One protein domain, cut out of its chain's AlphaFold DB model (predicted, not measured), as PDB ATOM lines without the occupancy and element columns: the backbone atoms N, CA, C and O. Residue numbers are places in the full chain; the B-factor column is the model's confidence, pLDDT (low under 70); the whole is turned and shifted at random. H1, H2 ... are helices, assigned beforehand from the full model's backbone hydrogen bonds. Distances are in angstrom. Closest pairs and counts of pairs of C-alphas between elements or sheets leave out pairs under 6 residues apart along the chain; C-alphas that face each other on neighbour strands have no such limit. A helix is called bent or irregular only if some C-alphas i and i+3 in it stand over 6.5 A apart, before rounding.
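What this domain is: This is residues 8 to 148 of the 187 residues of an uncharacterized protein of Hyphomicrobiales bacterium (UniProt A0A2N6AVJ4). H1, H2 and H5 lie side by side in a row with H2 in the middle. A hairpin of H3 and H4 lies across one side, from H1 to residues 112 to 113 of H5. The printed part has 141 residues, of which 101 are in five named helices in order H1 to H5, with no named strand; its class is all helix, and the whole is loose, with a radius of gyration of the C-alphas of 17.8 A and spans of 55 by 40 by 24 A.

Where its parts are: H1, residues 8 to 25, begins at C-alpha 8 (27.425, 27.127, 149.556). H2 is residues 33 to 53, H3 64 to 78, H4 81 to 98. H5, residues 112 to 140, 42.2 A long, ends at C-alpha 140 (33.496, 24.470, 109.219). H3 is irregular: C-alphas 74 and 77 are 7.1 A apart.

How they stand to each other: H2 touches H5, closest C-alphas Phe 41 and Ala 127, 4.9 A, opposite ways at a shallow tilt of 23 degrees. Every O i to N i+4 pair is within hydrogen-bond range in H1, H2, H4 and H5; in H3, 9 of 11.

The domain as a whole: The H4 to H5 link is long. Residues 103 to 107 and 142 to 148 have pLDDT under 70.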
ATOM      1  N   SER A   8      26.738  27.439 150.813       89.12
ATOM      2  CA  SER A   8      27.425  27.127 149.556       89.12
ATOM      3  C   SER A   8      26.599  26.184 148.682       89.12
ATOM      4  O   SER A   8      26.607  26.325 147.466       89.12
ATOM      5  N   ASP A   9      25.880  25.245 149.297       88.75
ATOM      6  CA  ASP A   9      25.069  24.262 148.576       88.75
ATOM      7  C   ASP A   9      23.870  24.956 147.933       88.75
ATOM      8  O   ASP A   9      23.543  24.669 146.790       88.75
ATOM      9  N   LEU A  10      23.230  25.880 148.663       90.50
ATOM     10  CA  LEU A  10      22.108  26.674 148.158       90.50
ATOM     11  C   LEU A  10      22.521  27.512 146.948       90.50
ATOM     12  O   LEU A  10      21.869  27.425 145.917       90.50
ATOM     13  N   ILE A  11      23.657  28.211 147.037       91.81
ATOM     14  CA  ILE A  11      24.205  28.983 145.910       91.81
ATOM     15  C   ILE A  11      24.426  28.078 144.692       91.81
ATOM     16  O   ILE A  11      24.046  28.430 143.583       91.81
ATOM     17  N   GLN A  12      24.994  26.886 144.892       93.69
ATOM     18  CA  GLN A  12      25.240  25.963 143.788       93.69
ATOM     19  C   GLN A  12      23.946  25.402 143.171       93.69
ATOM     20  O   GLN A  12      23.917  25.106 141.979       93.69
ATOM     21  N   ILE A  13      22.887  25.222 143.961       95.12
ATOM     22  CA  ILE A  13      21.574  24.795 143.455       95.12
ATOM     23  C   ILE A  13      20.944  25.913 142.625       95.12
ATOM     24  O   ILE A  13      20.481  25.636 141.523       95.12
ATOM     25  N   ASP A  14      20.994  27.152 143.114       96.81
ATOM     26  CA  ASP A  14      20.478  28.321 142.397       96.81
ATOM     27  C   ASP A  14      21.210  28.509 141.053       96.81
ATOM     28  O   ASP A  14      20.575  28.730 140.025       96.81
ATOM     29  N   GLU A  15      22.537  28.321 141.027       96.81
ATOM     30  CA  GLU A  15      23.334  28.300 139.787       96.81
ATOM     31  C   GLU A  15      22.863  27.211 138.807       96.81
ATOM     32  O   GLU A  15      22.817  27.430 137.598       96.81
ATOM     33  N   ILE A  16      22.518  26.018 139.305       97.62
ATOM     34  CA  ILE A  16      22.010  24.924 138.463       97.62
ATOM     35  C   ILE A  16      20.617  25.263 137.916       97.62
ATOM     36  O   ILE A  16      20.354  24.998 136.744       97.62
ATOM     37  N   HIS A  17      19.743  25.867 138.726       98.00
ATOM     38  CA  HIS A  17      18.412  26.303 138.288       98.00
ATOM     39  C   HIS A  17      18.476  27.378 137.207       98.00
ATOM     40  O   HIS A  17      17.716  27.294 136.241       98.00
ATOM     41  N   ASP A  18      19.385  28.347 137.332       98.00
ATOM     42  CA  ASP A  18      19.606  29.368 136.301       98.00
ATOM     43  C   ASP A  18      20.024  28.728 134.969       98.00
ATOM     44  O   ASP A  18      19.416  28.991 133.931       98.00
ATOM     45  N   LEU A  19      20.993  27.804 135.005       97.81
ATOM     46  CA  LEU A  19      21.458  27.091 133.811       97.81
ATOM     47  C   LEU A  19      20.339  26.286 133.137       97.81
ATOM     48  O   LEU A  19      20.205  26.346 131.916       97.81
ATOM     49  N   ILE A  20      19.523  25.565 133.916       97.25
ATOM     50  CA  ILE A  20      18.362  24.817 133.402       97.25
ATOM     51  C   ILE A  20      17.350  25.768 132.759       97.25
ATOM     52  O   ILE A  20      16.890  25.522 131.646       97.25
ATOM     53  N   SER A  21      17.021  26.866 133.439       97.38
ATOM     54  CA  SER A  21      16.018  27.826 132.967       97.38
ATOM     55  C   SER A  21      16.446  28.481 131.655       97.38
ATOM     56  O   SER A  21      15.646  28.605 130.730       97.38
ATOM     57  N   ARG A  22      17.723  28.862 131.546       97.31
ATOM     58  CA  ARG A  22      18.294  29.443 130.325       97.31
ATOM     59  C   ARG A  22      18.354  28.434 129.183       97.31
ATOM     60  O   ARG A  22      18.056  28.794 128.054       97.31
ATOM     61  N   GLU A  23      18.699  27.176 129.457       95.94
ATOM     62  CA  GLU A  23      18.686  26.121 128.434       95.94
ATOM     63  C   GLU A  23      17.278  25.923 127.856       95.94
ATOM     64  O   GLU A  23      17.120  25.870 126.639       95.94
ATOM     65  N   GLN A  24      16.260  25.853 128.722       94.31
ATOM     66  CA  GLN A  24      14.859  25.669 128.325       94.31
ATOM     67  C   GLN A  24      14.327  26.833 127.482       94.31
ATOM     68  O   GLN A  24      13.537  26.624 126.567       94.31
ATOM     69  N   GLN A  25      14.784  28.060 127.742       95.62
ATOM     70  CA  GLN A  25      14.419  29.229 126.932       95.62
ATOM     71  C   GLN A  25      14.936  29.149 125.488       95.62
ATOM     72  O   GLN A  25      14.371  29.799 124.613       95.62
ATOM     73  N   LEU A  26      15.982  28.356 125.235       93.12
ATOM     74  CA  LEU A  26      16.568  28.140 123.908       93.12
ATOM     75  C   LEU A  26      16.084  26.833 123.252       93.12
ATOM     76  O   LEU A  26      16.624  26.390 122.229       93.12
ATOM     77  N   GLU A  27      15.106  26.152 123.851       89.94
ATOM     78  CA  GLU A  27      14.540  24.932 123.287       89.94
ATOM     79  C   GLU A  27      13.740  25.253 122.015       89.94
ATOM     80  O   GLU A  27      12.892  26.141 121.991       89.94
ATOM     81  N   GLY A  28      14.040  24.544 120.923       83.56
ATOM     82  CA  GLY A  28      13.406  24.761 119.616       83.56
ATOM     83  C   GLY A  28      13.975  25.916 118.779       83.56
ATOM     84  O   GLY A  28      13.598  26.038 117.616       83.56
ATOM     85  N   ASP A  29      14.903  26.718 119.311       88.31
ATOM     86  CA  ASP A  29      15.635  27.716 118.524       88.31
ATOM     87  C   ASP A  29      16.913  27.106 117.926       88.31
ATOM     88  O   ASP A  29      17.908  26.867 118.619       88.31
ATOM     89  N   ASP A  30      16.883  26.830 116.623       83.31
ATOM     90  CA  ASP A  30      18.032  26.289 115.892       83.31
ATOM     91  C   ASP A  30      19.166  27.311 115.739       83.31
ATOM     92  O   ASP A  30      20.335  26.928 115.652       83.31
ATOM     93  N   SER A  31      18.856  28.613 115.754       86.25
ATOM     94  CA  SER A  31      19.870  29.668 115.656       86.25
ATOM     95  C   SER A  31      20.727  29.766 116.924       86.25
ATOM     96  O   SER A  31      21.904  30.122 116.853       86.25
ATOM     97  N   ALA A  32      20.176  29.339 118.064       91.44
ATOM     98  CA  ALA A  32      20.844  29.300 119.361       91.44
ATOM     99  C   ALA A  32      21.479  27.933 119.692       91.44
ATOM    100  O   ALA A  32      21.838  27.671 120.843       91.44
ATOM    101  N   TYR A  33      21.650  27.036 118.710       90.62
ATOM    102  CA  TYR A  33      22.128  25.665 118.944       90.62
ATOM    103  C   TYR A  33      23.451  25.598 119.726       90.62
ATOM    104  O   TYR A  33      23.563  24.840 120.693       90.62
ATOM    105  N   LEU A  34      24.452  26.400 119.343       92.56
ATOM    106  CA  LEU A  34      25.762  26.414 120.006       92.56
ATOM    107  C   LEU A  34      25.667  26.904 121.460       92.56
ATOM    108  O   LEU A  34      26.284  26.324 122.358       92.56
ATOM    109  N   GLU A  35      24.861  27.939 121.703       95.62
ATOM    110  CA  GLU A  35      24.611  28.459 123.050       95.62
ATOM    111  C   GLU A  35      23.913  27.409 123.918       95.62
ATOM    112  O   GLU A  35      24.361  27.124 125.030       95.62
ATOM    113  N   ARG A  36      22.901  26.722 123.376       95.94
ATOM    114  CA  ARG A  36      22.226  25.619 124.068       95.94
ATOM    115  C   ARG A  36      23.190  24.488 124.433       95.94
ATOM    116  O   ARG A  36      23.131  23.973 125.549       95.94
ATOM    117  N   MET A  37      24.106  24.106 123.539       96.06
ATOM    118  CA  MET A  37      25.107  23.068 123.842       96.06
ATOM    119  C   MET A  37      26.113  23.519 124.908       96.06
ATOM    120  O   MET A  37      26.559  22.705 125.723       96.06
ATOM    121  N   THR A  38      26.430  24.814 124.945       97.50
ATOM    122  CA  THR A  38      27.281  25.411 125.983       97.50
ATOM    123  C   THR A  38      26.598  25.314 127.343       97.50
ATOM    124  O   THR A  38      27.173  24.756 128.281       97.50
ATOM    125  N   LEU A  39      25.333  25.740 127.425       97.75
ATOM    126  CA  LEU A  39      24.520  25.646 128.638       97.75
ATOM    127  C   LEU A  39      24.360  24.197 129.106       97.75
ATOM    128  O   LEU A  39      24.529  23.922 130.294       97.75
ATOM    129  N   GLN A  40      24.140  23.242 128.195       97.25
ATOM    130  CA  GLN A  40      24.095  21.823 128.557       97.25
ATOM    131  C   GLN A  40      25.391  21.343 129.207       97.25
ATOM    132  O   GLN A  40      25.357  20.643 130.224       97.25
ATOM    133  N   PHE A  41      26.545  21.695 128.639       98.38
ATOM    134  CA  PHE A  41      27.822  21.301 129.219       98.38
ATOM    135  C   PHE A  41      28.043  21.936 130.597       98.38
ATOM    136  O   PHE A  41      28.442  21.236 131.535       98.38
ATOM    137  N   GLU A  42      27.756  23.230 130.746       98.38
ATOM    138  CA  GLU A  42      27.881  23.945 132.017       98.38
ATOM    139  C   GLU A  42      26.954  23.374 133.089       98.38
ATOM    140  O   GLU A  42      27.417  23.065 134.191       98.38
ATOM    141  N   LYS A  43      25.689  23.116 132.740       98.06
ATOM    142  CA  LYS A  43      24.703  22.453 133.597       98.06
ATOM    143  C   LYS A  43      25.233  21.123 134.119       98.06
ATOM    144  O   LYS A  43      25.352  20.925 135.331       98.06
ATOM    145  N   TRP A  44      25.637  20.217 133.226       98.31
ATOM    146  CA  TRP A  44      26.146  18.903 133.632       98.31
ATOM    147  C   TRP A  44      27.466  18.987 134.405       98.31
ATOM    148  O   TRP A  44      27.728  18.149 135.274       98.31
ATOM    149  N   ARG A  45      28.304  20.000 134.148       98.38
ATOM    150  CA  ARG A  45      29.511  20.271 134.944       98.38
ATOM    151  C   ARG A  45      29.155  20.685 136.373       98.38
ATOM    152  O   ARG A  45      29.763  20.159 137.310       98.38
ATOM    153  N   SER A  46      28.184  21.579 136.541       97.75
ATOM    154  CA  SER A  46      27.715  22.065 137.842       97.75
ATOM    155  C   SER A  46      27.018  20.969 138.645       97.75
ATOM    156  O   SER A  46      27.374  20.760 139.807       97.75
ATOM    157  N   ILE A  47      26.145  20.176 138.013       97.69
ATOM    158  CA  ILE A  47      25.514  18.993 138.622       97.69
ATOM    159  C   ILE A  47      26.577  17.972 139.041       97.69
ATOM    160  O   ILE A  47      26.551  17.481 140.167       97.69
ATOM    161  N   HIS A  48      27.561  17.678 138.184       97.50
ATOM    162  CA  HIS A  48      28.656  16.770 138.535       97.50
ATOM    163  C   HIS A  48      29.443  17.259 139.753       97.50
ATOM    164  O   HIS A  48      29.745  16.468 140.645       97.50
ATOM    165  N   LYS A  49      29.782  18.553 139.802       96.50
ATOM    166  CA  LYS A  49      30.465  19.158 140.953       96.50
ATOM    167  C   LYS A  49      29.614  19.031 142.219       96.50
ATOM    168  O   LYS A  49      30.151  18.666 143.260       96.50
ATOM    169  N   PHE A  50      28.310  19.296 142.121       95.69
ATOM    170  CA  PHE A  50      27.376  19.184 143.240       95.69
ATOM    171  C   PHE A  50      27.324  17.748 143.763       95.69
ATOM    172  O   PHE A  50      27.635  17.511 144.925       95.69
ATOM    173  N   VAL A  51      27.019  16.779 142.895       94.50
ATOM    174  CA  VAL A  51      26.891  15.365 143.274       94.50
ATOM    175  C   VAL A  51      28.196  14.818 143.849       94.50
ATOM    176  O   VAL A  51      28.163  14.075 144.821       94.50
ATOM    177  N   HIS A  52      29.347  15.201 143.293       94.06
ATOM    178  CA  HIS A  52      30.650  14.785 143.812       94.06
ATOM    179  C   HIS A  52      30.952  15.369 145.203       94.06
ATOM    180  O   HIS A  52      31.546  14.691 146.037       94.06
ATOM    181  N   GLY A  53      30.593  16.632 145.455       92.75
ATOM    182  CA  GLY A  53      30.812  17.288 146.750       92.75
ATOM    183  C   GLY A  53      29.838  16.840 147.843       92.75
ATOM    184  O   GLY A  53      30.169  16.911 149.023       92.75
ATOM    185  N   HIS A  54      28.664  16.344 147.451       89.06
ATOM    186  CA  HIS A  54      27.561  16.006 148.347       89.06
ATOM    187  C   HIS A  54      27.202  14.526 148.220       89.06
ATOM    188  O   HIS A  54      26.120  14.150 147.769       89.06
ATOM    189  N   GLY A  55      28.135  13.663 148.622       83.69
ATOM    190  CA  GLY A  55      27.843  12.242 148.762       83.69
ATOM    191  C   GLY A  55      26.715  12.009 149.770       83.69
ATOM    192  O   GLY A  55      26.608  12.702 150.781       83.69
ATOM    193  N   PHE A  56      25.870  11.016 149.509       83.69
ATOM    194  CA  PHE A  56      24.850  10.571 150.456       83.69
ATOM    195  C   PHE A  56      25.189   9.173 150.971       83.69
ATOM    196  O   PHE A  56      25.793   8.359 150.270       83.69
ATOM    197  N   ASP A  57      24.803   8.908 152.216       79.44
ATOM    198  CA  ASP A  57      25.169   7.680 152.911       79.44
ATOM    199  C   ASP A  57      24.473   6.450 152.305       79.44
ATOM    200  O   ASP A  57      23.254   6.430 152.098       79.44
ATOM    201  N   VAL A  58      25.259   5.406 152.033       81.31
ATOM    202  CA  VAL A  58      24.793   4.141 151.458       81.31
ATOM    203  C   VAL A  58      24.888   3.061 152.534       81.31
ATOM    204  O   VAL A  58      25.900   2.379 152.682       81.31
ATOM    205  N   SER A  59      23.804   2.885 153.289       83.25
ATOM    206  CA  SER A  59      23.738   1.879 154.355       83.25
ATOM    207  C   SER A  59      23.376   0.494 153.820       83.25
ATOM    208  O   SER A  59      22.290   0.305 153.270       83.25
ATOM    209  N   ARG A  60      24.230  -0.505 154.072       81.81
ATOM    210  CA  ARG A  60      24.002  -1.915 153.689       81.81
ATOM    211  C   ARG A  60      22.762  -2.552 154.330       81.81
ATOM    212  O   ARG A  60      22.302  -3.573 153.839       81.81
ATOM    213  N   HIS A  61      22.234  -1.966 155.404       87.19
ATOM    214  CA  HIS A  61      21.057  -2.477 156.113       87.19
ATOM    215  C   HIS A  61      19.730  -2.007 155.509       87.19
ATOM    216  O   HIS A  61      18.672  -2.453 155.942       87.19
ATOM    217  N   ARG A  62      19.767  -1.090 154.534       87.88
ATOM    218  CA  ARG A  62      18.573  -0.613 153.831       87.88
ATOM    219  C   ARG A  62      18.362  -1.388 152.542       87.88
ATOM    220  O   ARG A  62      19.331  -1.738 151.865       87.88
ATOM    221  N   LEU A  63      17.095  -1.565 152.171       90.62
ATOM    222  CA  LEU A  63      16.740  -2.057 150.848       90.62
ATOM    223  C   LEU A  63      17.321  -1.133 149.777       90.62
ATOM    224  O   LEU A  63      17.398   0.088 149.939       90.62
ATOM    225  N   ARG A  64      17.742  -1.725 148.659       89.81
ATOM    226  CA  ARG A  64      18.378  -0.973 147.573       89.81
ATOM    227  C   ARG A  64      17.410   0.025 146.931       89.81
ATOM    228  O   ARG A  64      17.838   1.122 146.582       89.81
ATOM    229  N   SER A  65      16.122  -0.310 146.830       91.75
ATOM    230  CA  SER A  65      15.079   0.615 146.364       91.75
ATOM    231  C   SER A  65      14.956   1.836 147.281       91.75
ATOM    232  O   SER A  65      14.931   2.965 146.796       91.75
ATOM    233  N   ASP A  66      15.014   1.652 148.602       93.00
ATOM    234  CA  ASP A  66      14.976   2.758 149.566       93.00
ATOM    235  C   ASP A  66      16.219   3.650 149.511       93.00
ATOM    236  O   ASP A  66      16.116   4.868 149.668       93.00
ATOM    237  N   GLN A  67      17.396   3.074 149.249       92.31
ATOM    238  CA  GLN A  67      18.609   3.861 149.004       92.31
ATOM    239  C   GLN A  67      18.441   4.772 147.779       92.31
ATOM    240  O   GLN A  67      18.784   5.951 147.847       92.31
ATOM    241  N   TRP A  68      17.868   4.259 146.687       93.69
ATOM    242  CA  TRP A  68      17.589   5.053 145.488       93.69
ATOM    243  C   TRP A  68      16.497   6.106 145.712       93.69
ATOM    244  O   TRP A  68      16.644   7.238 145.255       93.69
ATOM    245  N   ARG A  69      15.444   5.804 146.485       94.25
ATOM    246  CA  ARG A  69      14.431   6.803 146.887       94.25
ATOM    247  C   ARG A  69      15.046   7.924 147.730       94.25
ATOM    248  O   ARG A  69      14.711   9.095 147.549       94.25
ATOM    249  N   ALA A  70      15.975   7.588 148.626       92.00
ATOM    250  CA  ALA A  70      16.722   8.578 149.395       92.00
ATOM    251  C   ALA A  70      17.631   9.434 148.497       92.00
ATOM    252  O   ALA A  70      17.682  10.652 148.679       92.00
ATOM    253  N   ALA A  71      18.284   8.827 147.500       92.62
ATOM    254  CA  ALA A  71      19.050   9.547 146.485       92.62
ATOM    255  C   ALA A  71      18.156  10.527 145.709       92.62
ATOM    256  O   ALA A  71      18.485  11.707 145.627       92.62
ATOM    257  N   ALA A  72      16.980  10.088 145.243       94.38
ATOM    258  CA  ALA A  72      16.009  10.949 144.563       94.38
ATOM    259  C   ALA A  72      15.618  12.151 145.433       94.38
ATOM    260  O   ALA A  72      15.614  13.288 144.973       94.38
ATOM    261  N   ALA A  73      15.348  11.927 146.721       92.56
ATOM    262  CA  ALA A  73      15.019  12.998 147.658       92.56
ATOM    263  C   ALA A  73      16.179  13.981 147.916       92.56
ATOM    264  O   ALA A  73      15.921  15.104 148.361       92.56
ATOM    265  N   HIS A  74      17.425  13.562 147.680       90.69
ATOM    266  CA  HIS A  74      18.625  14.388 147.813       90.69
ATOM    267  C   HIS A  74      18.825  15.299 146.594       90.69
ATOM    268  O   HIS A  74      19.094  16.493 146.751       90.69
ATOM    269  N   ILE A  75      18.630  14.756 145.389       94.25
ATOM    270  CA  ILE A  75      18.827  15.481 144.126       94.25
ATOM    271  C   ILE A  75      17.578  16.205 143.612       94.25
ATOM    272  O   ILE A  75      17.700  17.006 142.696       94.25
ATOM    273  N   ARG A  76      16.392  15.958 144.185       94.56
ATOM    274  CA  ARG A  76      15.122  16.567 143.741       94.56
ATOM    275  C   ARG A  76      15.211  18.082 143.604       94.56
ATOM    276  O   ARG A  76      14.730  18.641 142.628       94.56
ATOM    277  N   ASP A  77      15.862  18.725 144.567       94.06
ATOM    278  CA  ASP A  77      15.966  20.181 144.605       94.06
ATOM    279  C   ASP A  77      16.882  20.730 143.495       94.06
ATOM    280  O   ASP A  77      16.936  21.935 143.331       94.06
ATOM    281  N   LEU A  78      17.589  19.894 142.719       95.12
ATOM    282  CA  LEU A  78      18.376  20.338 141.559       95.12
ATOM    283  C   LEU A  78      17.511  20.726 140.355       95.12
ATOM    284  O   LEU A  78      18.018  21.395 139.466       95.12
ATOM    285  N   GLY A  79      16.251  20.284 140.286       93.56
ATOM    286  CA  GLY A  79      15.354  20.597 139.165       93.56
ATOM    287  C   GLY A  79      15.695  19.916 137.829       93.56
ATOM    288  O   GLY A  79      14.966  20.095 136.861       93.56
ATOM    289  N   GLU A  80      16.763  19.114 137.759       96.56
ATOM    290  CA  GLU A  80      17.124  18.357 136.554       96.56
ATOM    291  C   GLU A  80      16.271  17.085 136.432       96.56
ATOM    292  O   GLU A  80      16.531  16.075 137.099       96.56
ATOM    293  N   MET A  81      15.251  17.146 135.575       96.31
ATOM    294  CA  MET A  81      14.275  16.071 135.383       96.31
ATOM    295  C   MET A  81      14.899  14.799 134.809       96.31
ATOM    296  O   MET A  81      14.579  13.718 135.295       96.31
ATOM    297  N   GLU A  82      15.849  14.901 133.870       95.88
ATOM    298  CA  GLU A  82      16.484  13.715 133.277       95.88
ATOM    299  C   GLU A  82      17.178  12.871 134.356       95.88
ATOM    300  O   GLU A  82      17.053  11.645 134.410       95.88
ATOM    301  N   LEU A  83      17.896  13.543 135.259       96.44
ATOM    302  CA  LEU A  83      18.581  12.888 136.364       96.44
ATOM    303  C   LEU A  83      17.584  12.327 137.384       96.44
ATOM    304  O   LEU A  83      17.785  11.214 137.875       96.44
ATOM    305  N   LEU A  84      16.531  13.079 137.719       96.75
ATOM    306  CA  LEU A  84      15.515  12.636 138.673       96.75
ATOM    307  C   LEU A  84      14.793  11.379 138.174       96.75
ATOM    308  O   LEU A  84      14.720  10.398 138.916       96.75
ATOM    309  N   ASP A  85      14.335  11.384 136.925       96.31
ATOM    310  CA  ASP A  85      13.647  10.255 136.297       96.31
ATOM    311  C   ASP A  85      14.558   9.031 136.226       96.31
ATOM    312  O   ASP A  85      14.160   7.923 136.595       96.31
ATOM    313  N   TRP A  86      15.825   9.230 135.851       95.38
ATOM    314  CA  TRP A  86      16.806   8.153 135.840       95.38
ATOM    315  C   TRP A  86      16.998   7.525 137.230       95.38
ATOM    316  O   TRP A  86      17.044   6.296 137.345       95.38
ATOM    317  N   VAL A  87      17.080   8.334 138.295       94.75
ATOM    318  CA  VAL A  87      17.213   7.848 139.681       94.75
ATOM    319  C   VAL A  87      15.946   7.128 140.153       94.75
ATOM    320  O   VAL A  87      16.050   6.082 140.800       94.75
ATOM    321  N   LEU A  88      14.758   7.646 139.833       94.69
ATOM    322  CA  LEU A  88      13.484   7.006 140.178       94.69
ATOM    323  C   LEU A  88      13.336   5.648 139.487       94.69
ATOM    324  O   LEU A  88      12.973   4.670 140.143       94.69
ATOM    325  N   LEU A  89      13.739   5.549 138.220       93.38
ATOM    326  CA  LEU A  89      13.799   4.280 137.503       93.38
ATOM    327  C   LEU A  89      14.741   3.279 138.193       93.38
ATOM    328  O   LEU A  89      14.421   2.097 138.292       93.38
ATOM    329  N   GLN A  90      15.890   3.722 138.724       92.81
ATOM    330  CA  GLN A  90      16.764   2.820 139.489       92.81
ATOM    331  C   GLN A  90      16.097   2.303 140.772       92.81
ATOM    332  O   GLN A  90      16.349   1.162 141.171       92.81
ATOM    333  N   ALA A  91      15.254   3.115 141.419       93.00
ATOM    334  CA  ALA A  91      14.492   2.688 142.588       93.00
ATOM    335  C   ALA A  91      13.480   1.595 142.230       93.00
ATOM    336  O   ALA A  91      13.410   0.592 142.938       93.00
ATOM    337  N   GLU A  92      12.753   1.763 141.125       92.06
ATOM    338  CA  GLU A  92      11.782   0.787 140.622       92.06
ATOM    339  C   GLU A  92      12.452  -0.523 140.192       92.06
ATOM    340  O   GLU A  92      12.039  -1.601 140.613       92.06
ATOM    341  N   VAL A  93      13.553  -0.446 139.437       90.31
ATOM    342  CA  VAL A  93      14.348  -1.628 139.061       90.31
ATOM    343  C   VAL A  93      14.817  -2.384 140.304       90.31
ATOM    344  O   VAL A  93      14.730  -3.609 140.354       90.31
ATOM    345  N   ALA A  94      15.299  -1.676 141.327       89.94
ATOM    346  CA  ALA A  94      15.736  -2.306 142.568       89.94
ATOM    347  C   ALA A  94      14.582  -2.971 143.343       89.94
ATOM    348  O   ALA A  94      14.807  -3.998 143.981       89.94
ATOM    349  N   ASP A  95      13.377  -2.402 143.282       91.44
ATOM    350  CA  ASP A  95      12.167  -2.947 143.904       91.44
ATOM    351  C   ASP A  95      11.704  -4.223 143.185       91.44
ATOM    352  O   ASP A  95      11.529  -5.269 143.805       91.44
ATOM    353  N   ASN A  96      11.642  -4.181 141.853       90.50
ATOM    354  CA  ASN A  96      11.287  -5.325 141.014       90.50
ATOM    355  C   ASN A  96      12.245  -6.506 141.206       90.50
ATOM    356  O   ASN A  96      11.802  -7.645 141.360       90.50
ATOM    357  N   LEU A  97      13.552  -6.238 141.285       87.62
ATOM    358  CA  LEU A  97      14.555  -7.267 141.569       87.62
ATOM    359  C   LEU A  97      14.379  -7.892 142.957       87.62
ATOM    360  O   LEU A  97      14.570  -9.097 143.106       87.62
ATOM    361  N   HIS A  98      14.018  -7.093 143.966       87.62
ATOM    362  CA  HIS A  98      13.717  -7.606 145.302       87.62
ATOM    363  C   HIS A  98      12.486  -8.524 145.290       87.62
ATOM    364  O   HIS A  98      12.498  -9.566 145.942       87.62
ATOM    365  N   ASN A  99      11.481  -8.187 144.479       89.44
ATOM    366  CA  ASN A  99      10.255  -8.966 144.293       89.44
ATOM    367  C   ASN A  99      10.416 -10.168 143.333       89.44
ATOM    368  O   ASN A  99       9.437 -10.836 143.015       89.44
ATOM    369  N   GLY A 100      11.636 -10.463 142.863       87.19
ATOM    370  CA  GLY A 100      11.926 -11.623 142.009       87.19
ATOM    371  C   GLY A 100      11.637 -11.430 140.515       87.19
ATOM    372  O   GLY A 100      11.739 -12.389 139.751       87.19
ATOM    373  N   ILE A 101      11.326 -10.210 140.071       85.12
ATOM    374  CA  ILE A 101      11.094  -9.881 138.658       85.12
ATOM    375  C   ILE A 101      12.456  -9.630 137.989       85.12
ATOM    376  O   ILE A 101      13.050  -8.559 138.123       85.12
ATOM    377  N   GLN A 102      12.983 -10.643 137.291       71.00
ATOM    378  CA  GLN A 102      14.352 -10.631 136.746       71.00
ATOM    379  C   GLN A 102      14.512  -9.957 135.374       71.00
ATOM    380  O   GLN A 102      15.646  -9.675 134.978       71.00
ATOM    381  N   ASP A 103      13.419  -9.649 134.670       67.56
ATOM    382  CA  ASP A 103      13.474  -9.054 133.322       67.56
ATOM    383  C   ASP A 103      14.041  -7.623 133.293       67.56
ATOM    384  O   ASP A 103      14.332  -7.071 132.233       67.56
ATOM    385  N   MET A 104      14.306  -7.033 134.461       61.59
ATOM    386  CA  MET A 104      14.943  -5.727 134.608       61.59
ATOM    387  C   MET A 104      16.362  -5.890 135.164       61.59
ATOM    388  O   MET A 104      16.597  -5.790 136.367       61.59
ATOM    389  N   ARG A 105      17.349  -6.157 134.297       58.88
ATOM    390  CA  ARG A 105      18.750  -6.264 134.741       58.88
ATOM    391  C   ARG A 105      19.241  -4.918 135.301       58.88
ATOM    392  O   ARG A 105      19.168  -3.906 134.599       58.88
ATOM    393  N   PRO A 106      19.825  -4.879 136.514       57.28
ATOM    394  CA  PRO A 106      20.462  -3.669 137.004       57.28
ATOM    395  C   PRO A 106      21.676  -3.374 136.122       57.28
ATOM    396  O   PRO A 106      22.534  -4.234 135.924       57.28
ATOM    397  N   ARG A 107      21.770  -2.146 135.597       62.53
ATOM    398  CA  ARG A 107      22.856  -1.779 134.672       62.53
ATOM    399  C   ARG A 107      24.239  -1.937 135.316       62.53
ATOM    400  O   ARG A 107      25.186  -2.247 134.600       62.53
ATOM    401  N   LYS A 108      24.354  -1.771 136.649       70.19
ATOM    402  CA  LYS A 108      25.572  -2.029 137.444       70.19
ATOM    403  C   LYS A 108      25.290  -2.409 138.906       70.19
ATOM    404  O   LYS A 108      24.385  -1.881 139.558       70.19
ATOM    405  N   ASN A 109      26.143  -3.275 139.457       70.19
ATOM    406  CA  ASN A 109      26.203  -3.570 140.889       70.19
ATOM    407  C   ASN A 109      27.251  -2.678 141.562       70.19
ATOM    408  O   ASN A 109      28.410  -2.674 141.166       70.19
ATOM    409  N   GLY A 110      26.835  -1.902 142.561       80.00
ATOM    410  CA  GLY A 110      27.710  -0.991 143.295       80.00
ATOM    411  C   GLY A 110      26.925  -0.055 144.218       80.00
ATOM    412  O   GLY A 110      25.690  -0.028 144.142       80.00
ATOM    413  N   PRO A 111      27.614   0.708 145.087       86.19
ATOM    414  CA  PRO A 111      26.980   1.717 145.930       86.19
ATOM    415  C   PRO A 111      26.186   2.719 145.088       86.19
ATOM    416  O   PRO A 111      26.691   3.222 144.083       86.19
ATOM    417  N   CYS A 112      24.959   3.026 145.513       89.25
ATOM    418  CA  CYS A 112      24.029   3.912 144.806       89.25
ATOM    419  C   CYS A 112      24.683   5.249 144.403       89.25
ATOM    420  O   CYS A 112      24.629   5.642 143.237       89.25
ATOM    421  N   HIS A 113      25.407   5.881 145.333       91.06
ATOM    422  CA  HIS A 113      26.114   7.130 145.073       91.06
ATOM    423  C   HIS A 113      27.164   7.013 143.956       91.06
ATOM    424  O   HIS A 113      27.212   7.873 143.080       91.06
ATOM    425  N   HIS A 114      27.960   5.940 143.928       91.56
ATOM    426  CA  HIS A 114      28.980   5.746 142.889       91.56
ATOM    427  C   HIS A 114      28.351   5.568 141.506       91.56
ATOM    428  O   HIS A 114      28.836   6.137 140.533       91.56
ATOM    429  N   VAL A 115      27.252   4.812 141.421       92.56
ATOM    430  CA  VAL A 115      26.536   4.597 140.156       92.56
ATOM    431  C   VAL A 115      25.931   5.911 139.650       92.56
ATOM    432  O   VAL A 115      26.034   6.218 138.465       92.56
ATOM    433  N   MET A 116      25.357   6.722 140.543       94.06
ATOM    434  CA  MET A 116      24.834   8.047 140.198       94.06
ATOM    435  C   MET A 116      25.942   9.009 139.754       94.06
ATOM    436  O   MET A 116      25.802   9.685 138.737       94.06
ATOM    437  N   LEU A 117      27.065   9.048 140.479       94.94
ATOM    438  CA  LEU A 117      28.215   9.877 140.123       94.94
ATOM    439  C   LEU A 117      28.766   9.497 138.743       94.94
ATOM    440  O   LEU A 117      29.070  10.376 137.939       94.94
ATOM    441  N   GLU A 118      28.844   8.200 138.443       95.06
ATOM    442  CA  GLU A 118      29.262   7.717 137.130       95.06
ATOM    443  C   GLU A 118      28.295   8.159 136.023       95.06
ATOM    444  O   GLU A 118      28.735   8.657 134.985       95.06
ATOM    445  N   TYR A 119      26.983   8.025 136.243       95.31
ATOM    446  CA  TYR A 119      25.971   8.477 135.289       95.31
ATOM    447  C   TYR A 119      26.117   9.974 134.981       95.31
ATOM    448  O   TYR A 119      26.247  10.360 133.819       95.31
ATOM    449  N   VAL A 120      26.212  10.811 136.015       97.12
ATOM    450  CA  VAL A 120      26.386  12.262 135.856       97.12
ATOM    451  C   VAL A 120      27.717  12.594 135.165       97.12
ATOM    452  O   VAL A 120      27.776  13.466 134.295       97.12
ATOM    453  N   ALA A 121      28.798  11.876 135.483       97.31
ATOM    454  CA  ALA A 121      30.080  12.032 134.797       97.31
ATOM    455  C   ALA A 121      29.987  11.670 133.304       97.31
ATOM    456  O   ALA A 121      30.596  12.345 132.470       97.31
ATOM    457  N   ASN A 122      29.212  10.640 132.954       97.12
ATOM    458  CA  ASN A 122      28.950  10.251 131.568       97.12
ATOM    459  C   ASN A 122      28.151  11.322 130.823       97.12
ATOM    460  O   ASN A 122      28.549  11.691 129.719       97.12
ATOM    461  N   ARG A 123      27.102  11.883 131.435       97.94
ATOM    462  CA  ARG A 123      26.325  12.987 130.846       97.94
ATOM    463  C   ARG A 123      27.181  14.226 130.601       97.94
ATOM    464  O   ARG A 123      27.175  14.754 129.494       97.94
ATOM    465  N   LYS A 124      28.037  14.600 131.555       98.25
ATOM    466  CA  LYS A 124      29.028  15.676 131.373       98.25
ATOM    467  C   LYS A 124      29.984  15.410 130.203       98.25
ATOM    468  O   LYS A 124      30.264  16.315 129.422       98.25
ATOM    469  N   ARG A 125      30.516  14.184 130.080       98.25
ATOM    470  CA  ARG A 125      31.406  13.810 128.962       98.25
ATOM    471  C   ARG A 125      30.688  13.873 127.618       98.25
ATOM    472  O   ARG A 125      31.263  14.377 126.662       98.25
ATOM    473  N   HIS A 126      29.447  13.395 127.571       97.19
ATOM    474  CA  HIS A 126      28.609  13.465 126.383       97.19
ATOM    475  C   HIS A 126      28.336  14.917 125.978       97.19
ATOM    476  O   HIS A 126      28.634  15.289 124.850       97.19
ATOM    477  N   ALA A 127      27.869  15.758 126.906       97.31
ATOM    478  CA  ALA A 127      27.609  17.174 126.645       97.31
ATOM    479  C   ALA A 127      28.857  17.903 126.119       97.31
ATOM    480  O   ALA A 127      28.768  18.670 125.169       97.31
ATOM    481  N   ARG A 128      30.044  17.587 126.658       97.50
ATOM    482  CA  ARG A 128      31.313  18.118 126.140       97.50
ATOM    483  C   ARG A 128      31.587  17.697 124.695       97.50
ATOM    484  O   ARG A 128      32.044  18.516 123.909       97.50
ATOM    485  N   ALA A 129      31.363  16.427 124.362       94.38
ATOM    486  CA  ALA A 129      31.589  15.923 123.010       94.38
ATOM    487  C   ALA A 129      30.630  16.573 122.001       94.38
ATOM    488  O   ALA A 129      31.050  16.936 120.907       94.38
ATOM    489  N   VAL A 130      29.364  16.763 122.387       93.88
ATOM    490  CA  VAL A 130      28.373  17.451 121.549       93.88
ATOM    491  C   VAL A 130      28.716  18.933 121.386       93.88
ATOM    492  O   VAL A 130      28.645  19.435 120.271       93.88
ATOM    493  N   LEU A 131      29.146  19.618 122.452       94.81
ATOM    494  CA  LEU A 131      29.622  21.001 122.363       94.81
ATOM    495  C   LEU A 131      30.805  21.122 121.397       94.81
ATOM    496  O   LEU A 131      30.760  21.949 120.496       94.81
ATOM    497  N   GLN A 132      31.809  20.251 121.519       92.06
ATOM    498  CA  GLN A 132      32.945  20.243 120.597       92.06
ATOM    499  C   GLN A 132      32.486  20.047 119.142       92.06
ATOM    500  O   GLN A 132      32.953  20.737 118.241       92.06
ATOM    501  N   PHE A 133      31.544  19.131 118.907       89.31
ATOM    502  CA  PHE A 133      30.973  18.927 117.576       89.31
ATOM    503  C   PHE A 133      30.229  20.173 117.064       89.31
ATOM    504  O   PHE A 133      30.348  20.524 115.891       89.31
ATOM    505  N   ALA A 134      29.488  20.866 117.933       90.94
ATOM    506  CA  ALA A 134      28.787  22.102 117.598       90.94
ATOM    507  C   ALA A 134      29.758  23.250 117.262       90.94
ATOM    508  O   ALA A 134      29.542  23.963 116.286       90.94
ATOM    509  N   GLU A 135      30.842  23.402 118.029       91.31
ATOM    510  CA  GLU A 135      31.906  24.383 117.777       91.31
ATOM    511  C   GLU A 135      32.581  24.131 116.420       91.31
ATOM    512  O   GLU A 135      32.720  25.050 115.611       91.31
ATOM    513  N   GLU A 136      32.946  22.876 116.139       87.62
ATOM    514  CA  GLU A 136      33.544  22.472 114.862       87.62
ATOM    515  C   GLU A 136      32.583  22.728 113.684       87.62
ATOM    516  O   GLU A 136      32.990  23.291 112.663       87.62
ATOM    517  N   GLY A 137      31.299  22.386 113.843       86.44
ATOM    518  CA  GLY A 137      30.254  22.629 112.844       86.44
ATOM    519  C   GLY A 137      29.965  24.114 112.607       86.44
ATOM    520  O   GLY A 137      29.726  24.513 111.470       86.44
ATOM    521  N   SER A 138      30.051  24.954 113.642       86.69
ATOM    522  CA  SER A 138      29.893  26.408 113.512       86.69
ATOM    523  C   SER A 138      31.039  27.059 112.735       86.69
ATOM    524  O   SER A 138      30.824  28.088 112.100       86.69
ATOM    525  N   GLN A 139      32.249  26.497 112.798       84.56
ATOM    526  CA  GLN A 139      33.423  27.029 112.097       84.56
ATOM    527  C   GLN A 139      33.560  26.481 110.672       84.56
ATOM    528  O   GLN A 139      33.988  27.205 109.776       84.56
ATOM    529  N   SER A 140      33.217  25.206 110.465       79.19
ATOM    530  CA  SER A 140      33.496  24.470 109.219       79.19
ATOM    531  C   SER A 140      32.250  24.166 108.373       79.19
ATOM    532  O   SER A 140      32.385  23.662 107.260       79.19
ATOM    533  N   GLY A 141      31.051  24.468 108.884       71.31
ATOM    534  CA  GLY A 141      29.769  24.038 108.326       71.31
ATOM    535  C   GLY A 141      29.325  22.669 108.862       71.31
ATOM    536  O   GLY A 141      30.128  21.751 109.043       71.31
ATOM    537  N   LEU A 142      28.022  22.509 109.116       58.09
ATOM    538  CA  LEU A 142      27.423  21.203 109.408       58.09
ATOM    539  C   LEU A 142      27.501  20.326 108.143       58.09
ATOM    540  O   LEU A 142      27.235  20.817 107.051       58.09
ATOM    541  N   TYR A 143      27.868  19.048 108.305       51.06
ATOM    542  CA  TYR A 143      28.162  18.034 107.263       51.06
ATOM    543  C   TYR A 143      29.608  17.875 106.774       51.06
ATOM    544  O   TYR A 143      29.841  17.088 105.856       51.06
ATOM    545  N   THR A 144      30.627  18.450 107.416       45.75
ATOM    546  CA  THR A 144      32.003  17.991 107.149       45.75
ATOM    547  C   THR A 144      32.356  16.767 107.992       45.75
ATOM    548  O   THR A 144      33.275  16.803 108.811       45.75
ATOM    549  N   VAL A 145      31.696  15.633 107.733       47.59
ATOM    550  CA  VAL A 145      32.368  14.334 107.895       47.59
ATOM    551  C   VAL A 145      33.411  14.270 106.781       47.59
ATOM    552  O   VAL A 145      33.228  13.653 105.737       47.59
ATOM    553  N   ASN A 146      34.480  15.047 106.935       53.47
ATOM    554  CA  ASN A 146      35.535  15.094 105.943       53.47
ATOM    555  C   ASN A 146      36.309  13.768 105.981       53.47
ATOM    556  O   ASN A 146      36.318  13.016 106.963       53.47
ATOM    557  N   SER A 147      36.977  13.457 104.878       56.72
ATOM    558  CA  SER A 147      37.782  12.243 104.735       56.72
ATOM    559  C   SER A 147      38.835  12.088 105.848       56.72
ATOM    560  O   SER A 147      39.211  10.957 106.180       56.72
ATOM    561  N   SER A 148      39.262  13.188 106.482       64.25
ATOM    562  CA  SER A 148      40.194  13.188 107.612       64.25
ATOM    563  C   SER A 148      39.553  12.760 108.941       64.25
ATOM    564  O   SER A 148      40.204  12.029 109.692       64.25
TER     565      SER A 148